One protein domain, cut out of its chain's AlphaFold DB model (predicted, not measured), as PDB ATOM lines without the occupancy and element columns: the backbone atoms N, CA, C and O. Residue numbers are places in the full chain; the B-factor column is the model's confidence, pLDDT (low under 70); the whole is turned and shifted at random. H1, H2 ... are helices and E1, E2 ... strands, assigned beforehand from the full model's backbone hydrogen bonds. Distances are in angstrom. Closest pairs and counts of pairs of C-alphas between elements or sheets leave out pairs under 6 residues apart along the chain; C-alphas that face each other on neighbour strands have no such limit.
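What this domain is: This is residues 3 to 70 of the 71 residues of an uncharacterized protein of Scytonema sp. HK-05 (UniProt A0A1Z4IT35). Five short strands make a strongly twisted sheet, and the helix H1 runs off from it as a long arm; residues 63 to 70, of which 63 to 68 belong to H1, stick out. The 68 printed residues hold E1 to E5, then H1; the class is mixed. The antiparallel sheet runs E4, E3, E2, E1, E5, with E1 to E4 a meander, strands pairing in chain order. The whole is compact, radius of gyration of the C-alphas 12.4 A, spanning 39 by 22 by 22 A.

How they stand to each other: E1, residues 12 to 14, and E2, residues 24 to 26, form a hairpin; N 13 and O 24 are 2.9 A apart. E2 and E3, residues 31 to 34, form another, with N 33 and O 25 at 2.8 A. E3 and E4, residues 37 to 40, form a third, with N 39 and O 32 at 2.8 A. E5, residues 46 to 49, is E1's other neighbour, antiparallel at 130 degrees; N 14 and O 48 are 2.8 A apart. H1, residues 52 to 68, only grazes the sheet, with residues 52 to 55; its closest C-alphas to E1, Ile 55 and Tyr 12, are 7.2 A apart. Every O i to N i+4 pair in H1 is within hydrogen-bond range.

Where its parts are: E1 begins at C-alpha 12 (184.169, 238.043, 131.795). E3 and E4 each measure 10.2 A. H1, 24.5 A long, ends at C-alpha 68 (165.664, 221.965, 135.129).

The domain as a whole: The C-alphas farthest apart, of Ala 44 and Lys 70, are 39.8 A apart. The printed part has no cut and no long link; no printed residue is under 70 in pLDDT.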
ATOM      1  N   THR A   3     195.055 241.874 136.801       97.31
ATOM      2  CA  THR A   3     194.258 242.709 137.706       97.31
ATOM      3  C   THR A   3     192.949 243.125 137.043       97.31
ATOM      4  O   THR A   3     192.855 243.203 135.817       97.31
ATOM      5  N   PHE A   4     191.933 243.437 137.846       97.62
ATOM      6  CA  PHE A   4     190.650 243.928 137.349       97.62
ATOM      7  C   PHE A   4     190.797 245.178 136.463       97.62
ATOM      8  O   PHE A   4     190.089 245.324 135.464       97.62
ATOM      9  N   GLN A   5     191.737 246.069 136.785       97.44
ATOM     10  CA  GLN A   5     192.008 247.268 135.991       97.44
ATOM     11  C   GLN A   5     192.393 246.946 134.539       97.44
ATOM     12  O   GLN A   5     191.972 247.676 133.645       97.44
ATOM     13  N   GLN A   6     193.119 245.849 134.304       97.56
ATOM     14  CA  GLN A   6     193.631 245.460 132.983       97.56
ATOM     15  C   GLN A   6     192.565 244.873 132.044       97.56
ATOM     16  O   GLN A   6     192.785 244.830 130.837       97.56
ATOM     17  N   LEU A   7     191.416 244.443 132.571       97.00
ATOM     18  CA  LEU A   7     190.296 243.957 131.760       97.00
ATOM     19  C   LEU A   7     189.631 245.092 130.968       97.00
ATOM     20  O   LEU A   7     189.598 246.239 131.417       97.00
ATOM     21  N   GLN A   8     189.003 244.770 129.846       97.44
ATOM     22  CA  GLN A   8     188.118 245.681 129.127       97.44
ATOM     23  C   GLN A   8     186.704 245.655 129.718       97.44
ATOM     24  O   GLN A   8     186.277 244.684 130.347       97.44
ATOM     25  N   ILE A   9     185.953 246.749 129.550       97.38
ATOM     26  CA  ILE A   9     184.529 246.754 129.907       97.38
ATOM     27  C   ILE A   9     183.817 245.713 129.042       97.38
ATOM     28  O   ILE A   9     183.951 245.707 127.823       97.38
ATOM     29  N   GLY A  10     183.044 244.844 129.686       96.25
ATOM     30  CA  GLY A  10     182.366 243.730 129.042       96.25
ATOM     31  C   GLY A  10     183.075 242.385 129.185       96.25
ATOM     32  O   GLY A  10     182.389 241.376 129.014       96.25
ATOM     33  N   ASP A  11     184.358 242.363 129.561       97.31
ATOM     34  CA  ASP A  11     185.110 241.125 129.780       97.31
ATOM     35  C   ASP A  11     184.526 240.311 130.931       97.31
ATOM     36  O   ASP A  11     184.110 240.854 131.963       97.31
ATOM     37  N   TYR A  12     184.550 238.992 130.762       97.00
ATOM     38  CA  TYR A  12     184.169 238.043 131.795       97.00
ATOM     39  C   TYR A  12     185.402 237.526 132.526       97.00
ATOM     40  O   TYR A  12     186.444 237.260 131.925       97.00
ATOM     41  N   PHE A  13     185.284 237.361 133.838       96.81
ATOM     42  CA  PHE A  13     186.382 236.905 134.676       96.81
ATOM     43  C   PHE A  13     185.890 236.161 135.918       96.81
ATOM     44  O   PHE A  13     184.715 236.208 136.284       96.81
ATOM     45  N   ARG A  14     186.821 235.486 136.589       96.12
ATOM     46  CA  ARG A  14     186.642 234.864 137.904       96.12
ATOM     47  C   ARG A  14     187.629 235.456 138.899       96.12
ATOM     48  O   ARG A  14     188.702 235.922 138.514       96.12
ATOM     49  N   ILE A  15     187.277 235.429 140.178       95.38
ATOM     50  CA  ILE A  15     188.183 235.821 141.262       95.38
ATOM     51  C   ILE A  15     188.839 234.538 141.802       95.38
ATOM     52  O   ILE A  15     188.113 233.596 142.128       95.38
ATOM     53  N   PRO A  16     190.182 234.454 141.876       94.31
ATOM     54  CA  PRO A  16     190.869 233.300 142.449       94.31
ATOM     55  C   PRO A  16     190.360 232.977 143.859       94.31
ATOM     56  O   PRO A  16     190.138 233.881 144.659       94.31
ATOM     57  N   GLY A  17     190.194 231.691 144.169       90.94
ATOM     58  CA  GLY A  17     189.703 231.237 145.475       90.94
ATOM     59  C   GLY A  17     188.179 231.289 145.648       90.94
ATOM     60  O   GLY A  17     187.678 230.759 146.634       90.94
ATOM     61  N   ILE A  18     187.436 231.860 144.692       90.19
ATOM     62  CA  ILE A  18     185.974 231.721 144.607       90.19
ATOM     63  C   ILE A  18     185.627 230.506 143.734       90.19
ATOM     64  O   ILE A  18     186.424 230.078 142.893       90.19
ATOM     65  N   THR A  19     184.443 229.925 143.944       87.38
ATOM     66  CA  THR A  19     183.935 228.812 143.135       87.38
ATOM     67  C   THR A  19     183.967 229.147 141.641       87.38
ATOM     68  O   THR A  19     183.711 230.277 141.215       87.38
ATOM     69  N   ALA A  20     184.273 228.142 140.816       81.31
ATOM     70  CA  ALA A  20     184.390 228.313 139.369       81.31
ATOM     71  C   ALA A  20     183.077 228.750 138.691       81.31
ATOM     72  O   ALA A  20     183.114 229.274 137.580       81.31
ATOM     73  N   GLU A  21     181.941 228.563 139.363       84.31
ATOM     74  CA  GLU A  21     180.607 228.949 138.897       84.31
ATOM     75  C   GLU A  21     180.324 230.453 139.062       84.31
ATOM     76  O   GLU A  21     179.428 230.996 138.412       84.31
ATOM     77  N   CYS A  22     181.101 231.161 139.891       90.75
ATOM     78  CA  CYS A  22     180.982 232.607 140.058       90.75
ATOM     79  C   CYS A  22     181.695 233.353 138.925       90.75
ATOM     80  O   CYS A  22     182.866 233.728 139.025       90.75
ATOM     81  N   VAL A  23     180.957 233.585 137.840       95.00
ATOM     82  CA  VAL A  23     181.420 234.331 136.666       95.00
ATOM     83  C   VAL A  23     180.966 235.789 136.733       95.00
ATOM     84  O   VAL A  23     179.773 236.090 136.676       95.00
ATOM     85  N   TYR A  24     181.935 236.698 136.806       96.56
ATOM     86  CA  TYR A  24     181.727 238.143 136.860       96.56
ATOM     87  C   TYR A  24     181.921 238.773 135.480       96.56
ATOM     88  O   TYR A  24     182.645 238.236 134.643       96.56
ATOM     89  N   ARG A  25     181.319 239.944 135.259       97.38
ATOM     90  CA  ARG A  25     181.530 240.780 134.070       97.38
ATOM     91  C   ARG A  25     182.014 242.167 134.477       97.38
ATOM     92  O   ARG A  25     181.450 242.766 135.391       97.38
ATOM     93  N   LYS A  26     183.033 242.716 133.818       97.94
ATOM     94  CA  LYS A  26     183.481 244.090 134.081       97.94
ATOM     95  C   LYS A  26     182.444 245.087 133.564       97.94
ATOM     96  O   LYS A  26     182.105 245.067 132.383       97.94
ATOM     97  N   ALA A  27     181.959 245.958 134.444       97.50
ATOM     98  CA  ALA A  27     180.955 246.969 134.116       97.50
ATOM     99  C   ALA A  27     181.560 248.379 134.026       97.50
ATOM    100  O   ALA A  27     181.125 249.183 133.208       97.50
ATOM    101  N   SER A  28     182.580 248.679 134.837       96.88
ATOM    102  CA  SER A  28     183.313 249.951 134.809       96.88
ATOM    103  C   SER A  28     184.728 249.793 135.383       96.88
ATOM    104  O   SER A  28     185.190 248.677 135.624       96.88
ATOM    105  N   SER A  29     185.440 250.901 135.615       95.69
ATOM    106  CA  SER A  29     186.766 250.908 136.253       95.69
ATOM    107  C   SER A  29     186.757 250.481 137.726       95.69
ATOM    108  O   SER A  29     187.806 250.105 138.247       95.69
ATOM    109  N   SER A  30     185.597 250.501 138.387       96.44
ATOM    110  CA  SER A  30     185.447 250.204 139.820       96.44
ATOM    111  C   SER A  30     184.289 249.259 140.148       96.44
ATOM    112  O   SER A  30     184.036 248.993 141.321       96.44
ATOM    113  N   HIS A  31     183.578 248.750 139.135       97.94
ATOM    114  CA  HIS A  31     182.427 247.872 139.328       97.94
ATOM    115  C   HIS A  31     182.436 246.674 138.379       97.94
ATOM    116  O   HIS A  31     182.745 246.787 137.187       97.94
ATOM    117  N   CYS A  32     182.004 245.534 138.901       97.19
ATOM    118  CA  CYS A  32     181.679 244.340 138.134       97.19
ATOM    119  C   CYS A  32     180.226 243.932 138.385       97.19
ATOM    120  O   CYS A  32     179.595 244.401 139.328       97.19
ATOM    121  N   SER A  33     179.675 243.069 137.541       96.88
ATOM    122  CA  SER A  33     178.386 242.438 137.793       96.88
ATOM    123  C   SER A  33     178.539 240.936 137.972       96.88
ATOM    124  O   SER A  33     179.305 240.285 137.263       96.88
ATOM    125  N   LEU A  34     177.773 240.385 138.909       92.75
ATOM    126  CA  LEU A  34     177.520 238.957 139.039       92.75
ATOM    127  C   LEU A  34     176.031 238.758 138.767       92.75
ATOM    128  O   LEU A  34     175.183 239.205 139.541       92.75
ATOM    129  N   ASN A  35     175.695 238.121 137.646       86.00
ATOM    130  CA  ASN A  35     174.323 238.108 137.133       86.00
ATOM    131  C   ASN A  35     173.782 239.542 136.941       86.00
ATOM    132  O   ASN A  35     174.396 240.332 136.227       86.00
ATOM    133  N   ALA A  36     172.639 239.866 137.553       84.62
ATOM    134  CA  ALA A  36     172.006 241.184 137.477       84.62
ATOM    135  C   ALA A  36     172.490 242.163 138.565       84.62
ATOM    136  O   ALA A  36     172.094 243.324 138.556       84.62
ATOM    137  N   LEU A  37     173.327 241.712 139.506       92.75
ATOM    138  CA  LEU A  37     173.765 242.527 140.636       92.75
ATOM    139  C   LEU A  37     175.102 243.194 140.325       92.75
ATOM    140  O   LEU A  37     176.099 242.508 140.093       92.75
ATOM    141  N   LEU A  38     175.113 244.527 140.344       96.44
ATOM    142  CA  LEU A  38     176.325 245.334 140.258       96.44
ATOM    143  C   LEU A  38     177.011 245.386 141.629       96.44
ATOM    144  O   LEU A  38     176.352 245.562 142.651       96.44
ATOM    145  N   GLN A  39     178.331 245.234 141.647       95.62
ATOM    146  CA  GLN A  39     179.139 245.145 142.857       95.62
ATOM    147  C   GLN A  39     180.402 246.001 142.706       95.62
ATOM    148  O   GLN A  39     181.003 246.018 141.624       95.62
ATOM    149  N   PRO A  40     180.833 246.708 143.762       97.38
ATOM    150  CA  PRO A  40     182.116 247.396 143.754       97.38
ATOM    151  C   PRO A  40     183.268 246.382 143.780       97.38
ATOM    152  O   PRO A  40     183.182 245.336 144.420       97.38
ATOM    153  N   ILE A  41     184.377 246.709 143.120       97.06
ATOM    154  CA  ILE A  41     185.591 245.886 143.110       97.06
ATOM    155  C   ILE A  41     186.834 246.777 143.090       97.06
ATOM    156  O   ILE A  41     186.868 247.826 142.447       97.06
ATOM    157  N   ARG A  42     187.883 246.370 143.814       97.12
ATOM    158  CA  ARG A  42     189.138 247.132 143.853       97.12
ATOM    159  C   ARG A  42     189.882 246.969 142.518       97.12
ATOM    160  O   ARG A  42     190.037 245.825 142.085       97.12
ATOM    161  N   PRO A  43     190.428 248.036 141.904       96.31
ATOM    162  CA  PRO A  43     191.165 247.943 140.635       96.31
ATOM    163  C   PRO A  43     192.324 246.934 140.641       96.31
ATOM    164  O   PRO A  43     192.533 246.223 139.660       96.31
ATOM    165  N   ALA A  44     193.023 246.821 141.773       96.81
ATOM    166  CA  ALA A  44     194.150 245.909 141.964       96.81
ATOM    167  C   ALA A  44     193.746 244.448 142.257       96.81
ATOM    168  O   ALA A  44     194.621 243.604 142.434       96.81
ATOM    169  N   THR A  45     192.446 244.130 142.329       96.62
ATOM    170  CA  THR A  45     191.976 242.758 142.595       96.62
ATOM    171  C   THR A  45     192.506 241.819 141.519       96.62
ATOM    172  O   THR A  45     192.309 242.075 140.330       96.62
ATOM    173  N   THR A  46     193.167 240.733 141.920       97.44
ATOM    174  CA  THR A  46     193.616 239.695 140.991       97.44
ATOM    175  C   THR A  46     192.418 238.939 140.429       97.44
ATOM    176  O   THR A  46     191.518 238.540 141.164       97.44
ATOM    177  N   VAL A  47     192.421 238.727 139.120       96.75
ATOM    178  CA  VAL A  47     191.348 238.083 138.369       96.75
ATOM    179  C   VAL A  47     191.913 237.085 137.363       96.75
ATOM    180  O   VAL A  47     193.071 237.161 136.930       96.75
ATOM    181  N   ILE A  48     191.064 236.136 136.990       96.81
ATOM    182  CA  ILE A  48     191.303 235.148 135.944       96.81
ATOM    183  C   ILE A  48     190.341 235.486 134.799       96.81
ATOM    184  O   ILE A  48     189.138 235.273 134.968       96.81
ATOM    185  N   PRO A  49     190.817 236.054 133.676       96.50
ATOM    186  CA  PRO A  49     189.961 236.302 132.520       96.50
ATOM    187  C   PRO A  49     189.446 234.980 131.954       96.50
ATOM    188  O   PRO A  49     190.150 233.970 131.984       96.50
ATOM    189  N   LEU A  50     188.218 234.996 131.449       95.94
ATOM    190  CA  LEU A  50     187.596 233.846 130.807       95.94
ATOM    191  C   LEU A  50     187.776 233.919 129.292       95.94
ATOM    192  O   LEU A  50     187.583 234.966 128.676       95.94
ATOM    193  N   SER A  51     188.093 232.782 128.687       95.56
ATOM    194  CA  SER A  51     188.076 232.602 127.239       95.56
ATOM    195  C   SER A  51     186.649 232.506 126.695       95.56
ATOM    196  O   SER A  51     185.706 232.157 127.409       95.56
ATOM    197  N   SER A  52     186.481 232.724 125.389       95.25
ATOM    198  CA  SER A  52     185.186 232.570 124.709       95.25
ATOM    199  C   SER A  52     184.564 231.180 124.908       95.25
ATOM    200  O   SER A  52     183.343 231.063 125.033       95.25
ATOM    201  N   ALA A  53     185.390 230.131 124.980       95.81
ATOM    202  CA  ALA A  53     184.938 228.762 125.222       95.81
ATOM    203  C   ALA A  53     184.357 228.600 126.636       95.81
ATOM    204  O   ALA A  53     183.264 228.059 126.797       95.81
ATOM    205  N   GLU A  54     185.039 229.129 127.653       94.88
ATOM    206  CA  GLU A  54     184.553 229.085 129.035       94.88
ATOM    207  C   GLU A  54     183.295 229.943 129.228       94.88
ATOM    208  O   GLU A  54     182.374 229.533 129.931       94.88
ATOM    209  N   ILE A  55     183.217 231.105 128.565       94.94
ATOM    210  CA  ILE A  55     182.018 231.957 128.566       94.94
ATOM    211  C   ILE A  55     180.833 231.199 127.957       94.94
ATOM    212  O   ILE A  55     179.742 231.184 128.529       94.94
ATOM    213  N   THR A  56     181.047 230.535 126.820       95.50
ATOM    214  CA  THR A  56     180.015 229.729 126.153       95.50
ATOM    215  C   THR A  56     179.536 228.604 127.063       95.50
ATOM    216  O   THR A  56     178.332 228.451 127.271       95.50
ATOM    217  N   HIS A  57     180.472 227.862 127.658       94.44
ATOM    218  CA  HIS A  57     180.159 226.790 128.596       94.44
ATOM    219  C   HIS A  57     179.325 227.305 129.776       94.44
ATOM    220  O   HIS A  57     178.271 226.746 130.070       94.44
ATOM    221  N   TYR A  58     179.724 228.425 130.388       92.75
ATOM    222  CA  TYR A  58     178.979 229.061 131.475       92.75
ATOM    223  C   TYR A  58     177.519 229.359 131.099       92.75
ATOM    224  O   TYR A  58     176.602 229.019 131.852       92.75
ATOM    225  N   PHE A  59     177.271 229.951 129.926       92.88
ATOM    226  CA  PHE A  59     175.905 230.258 129.495       92.88
ATOM    227  C   PHE A  59     175.075 229.009 129.186       92.88
ATOM    228  O   PHE A  59     173.888 228.984 129.519       92.88
ATOM    229  N   VAL A  60     175.679 227.966 128.608       94.94
ATOM    230  CA  VAL A  60     175.006 226.678 128.372       94.94
ATOM    231  C   VAL A  60     174.602 226.034 129.697       94.94
ATOM    232  O   VAL A  60     173.429 225.697 129.869       94.94
ATOM    233  N   THR A  61     175.523 225.933 130.661       91.94
ATOM    234  CA  THR A  61     175.242 225.379 131.994       91.94
ATOM    235  C   THR A  61     174.140 226.168 132.697       91.94
ATOM    236  O   THR A  61     173.177 225.590 133.202       91.94
ATOM    237  N   LYS A  62     174.214 227.504 132.664       90.62
ATOM    238  CA  LYS A  62     173.182 228.367 133.248       90.62
ATOM    239  C   LYS A  62     171.818 228.155 132.589       90.62
ATOM    240  O   LYS A  62     170.802 228.105 133.280       90.62
ATOM    241  N   GLN A  63     171.773 228.004 131.266       93.06
ATOM    242  CA  GLN A  63     170.527 227.727 130.552       93.06
ATOM    243  C   GLN A  63     169.952 226.349 130.913       93.06
ATOM    244  O   GLN A  63     168.740 226.226 131.082       93.06
ATOM    245  N   GLN A  64     170.792 225.321 131.038       94.06
ATOM    246  CA  GLN A  64     170.369 223.977 131.442       94.06
ATOM    247  C   GLN A  64     169.779 223.973 132.856       94.06
ATOM    248  O   GLN A  64     168.697 223.421 133.049       94.06
ATOM    249  N   LEU A  65     170.421 224.661 133.804       90.44
ATOM    250  CA  LEU A  65     169.901 224.838 135.161       90.44
ATOM    251  C   LEU A  65     168.538 225.545 135.156       90.44
ATOM    252  O   LEU A  65     167.586 225.091 135.777       90.44
ATOM    253  N   LEU A  66     168.396 226.636 134.399       90.50
ATOM    254  CA  LEU A  66     167.106 227.326 134.285       90.50
ATOM    255  C   LEU A  66     166.007 226.436 133.688       90.50
ATOM    256  O   LEU A  66     164.837 226.616 134.019       90.50
ATOM    257  N   LYS A  67     166.354 225.498 132.800       94.19
ATOM    258  CA  LYS A  67     165.405 224.520 132.251       94.19
ATOM    259  C   LYS A  67     165.030 223.446 133.273       94.19
ATOM    260  O   LYS A  67     163.871 223.046 133.286       94.19
ATOM    261  N   SER A  68     165.962 222.982 134.110       93.31
ATOM    262  CA  SER A  68     165.664 221.965 135.129       93.31
ATOM    263  C   SER A  68     164.769 222.497 136.246       93.31
ATOM    264  O   SER A  68     163.924 221.759 136.728       93.31
ATOM    265  N   LEU A  69     164.895 223.781 136.597       92.06
ATOM    266  CA  LEU A  69     164.070 224.443 137.618       92.06
ATOM    267  C   LEU A  69     162.631 224.754 137.167       92.06
ATOM    268  O   LEU A  69     161.820 225.188 137.977       92.06
ATOM    269  N   LYS A  70     162.324 224.606 135.874       84.94
ATOM    270  CA  LYS A  70     160.989 224.853 135.297       84.94
ATOM    271  C   LYS A  70     160.158 223.578 135.108       84.94
ATOM    272  O   LYS A  70     159.055 223.670 134.573       84.94
TER     273      LYS A  70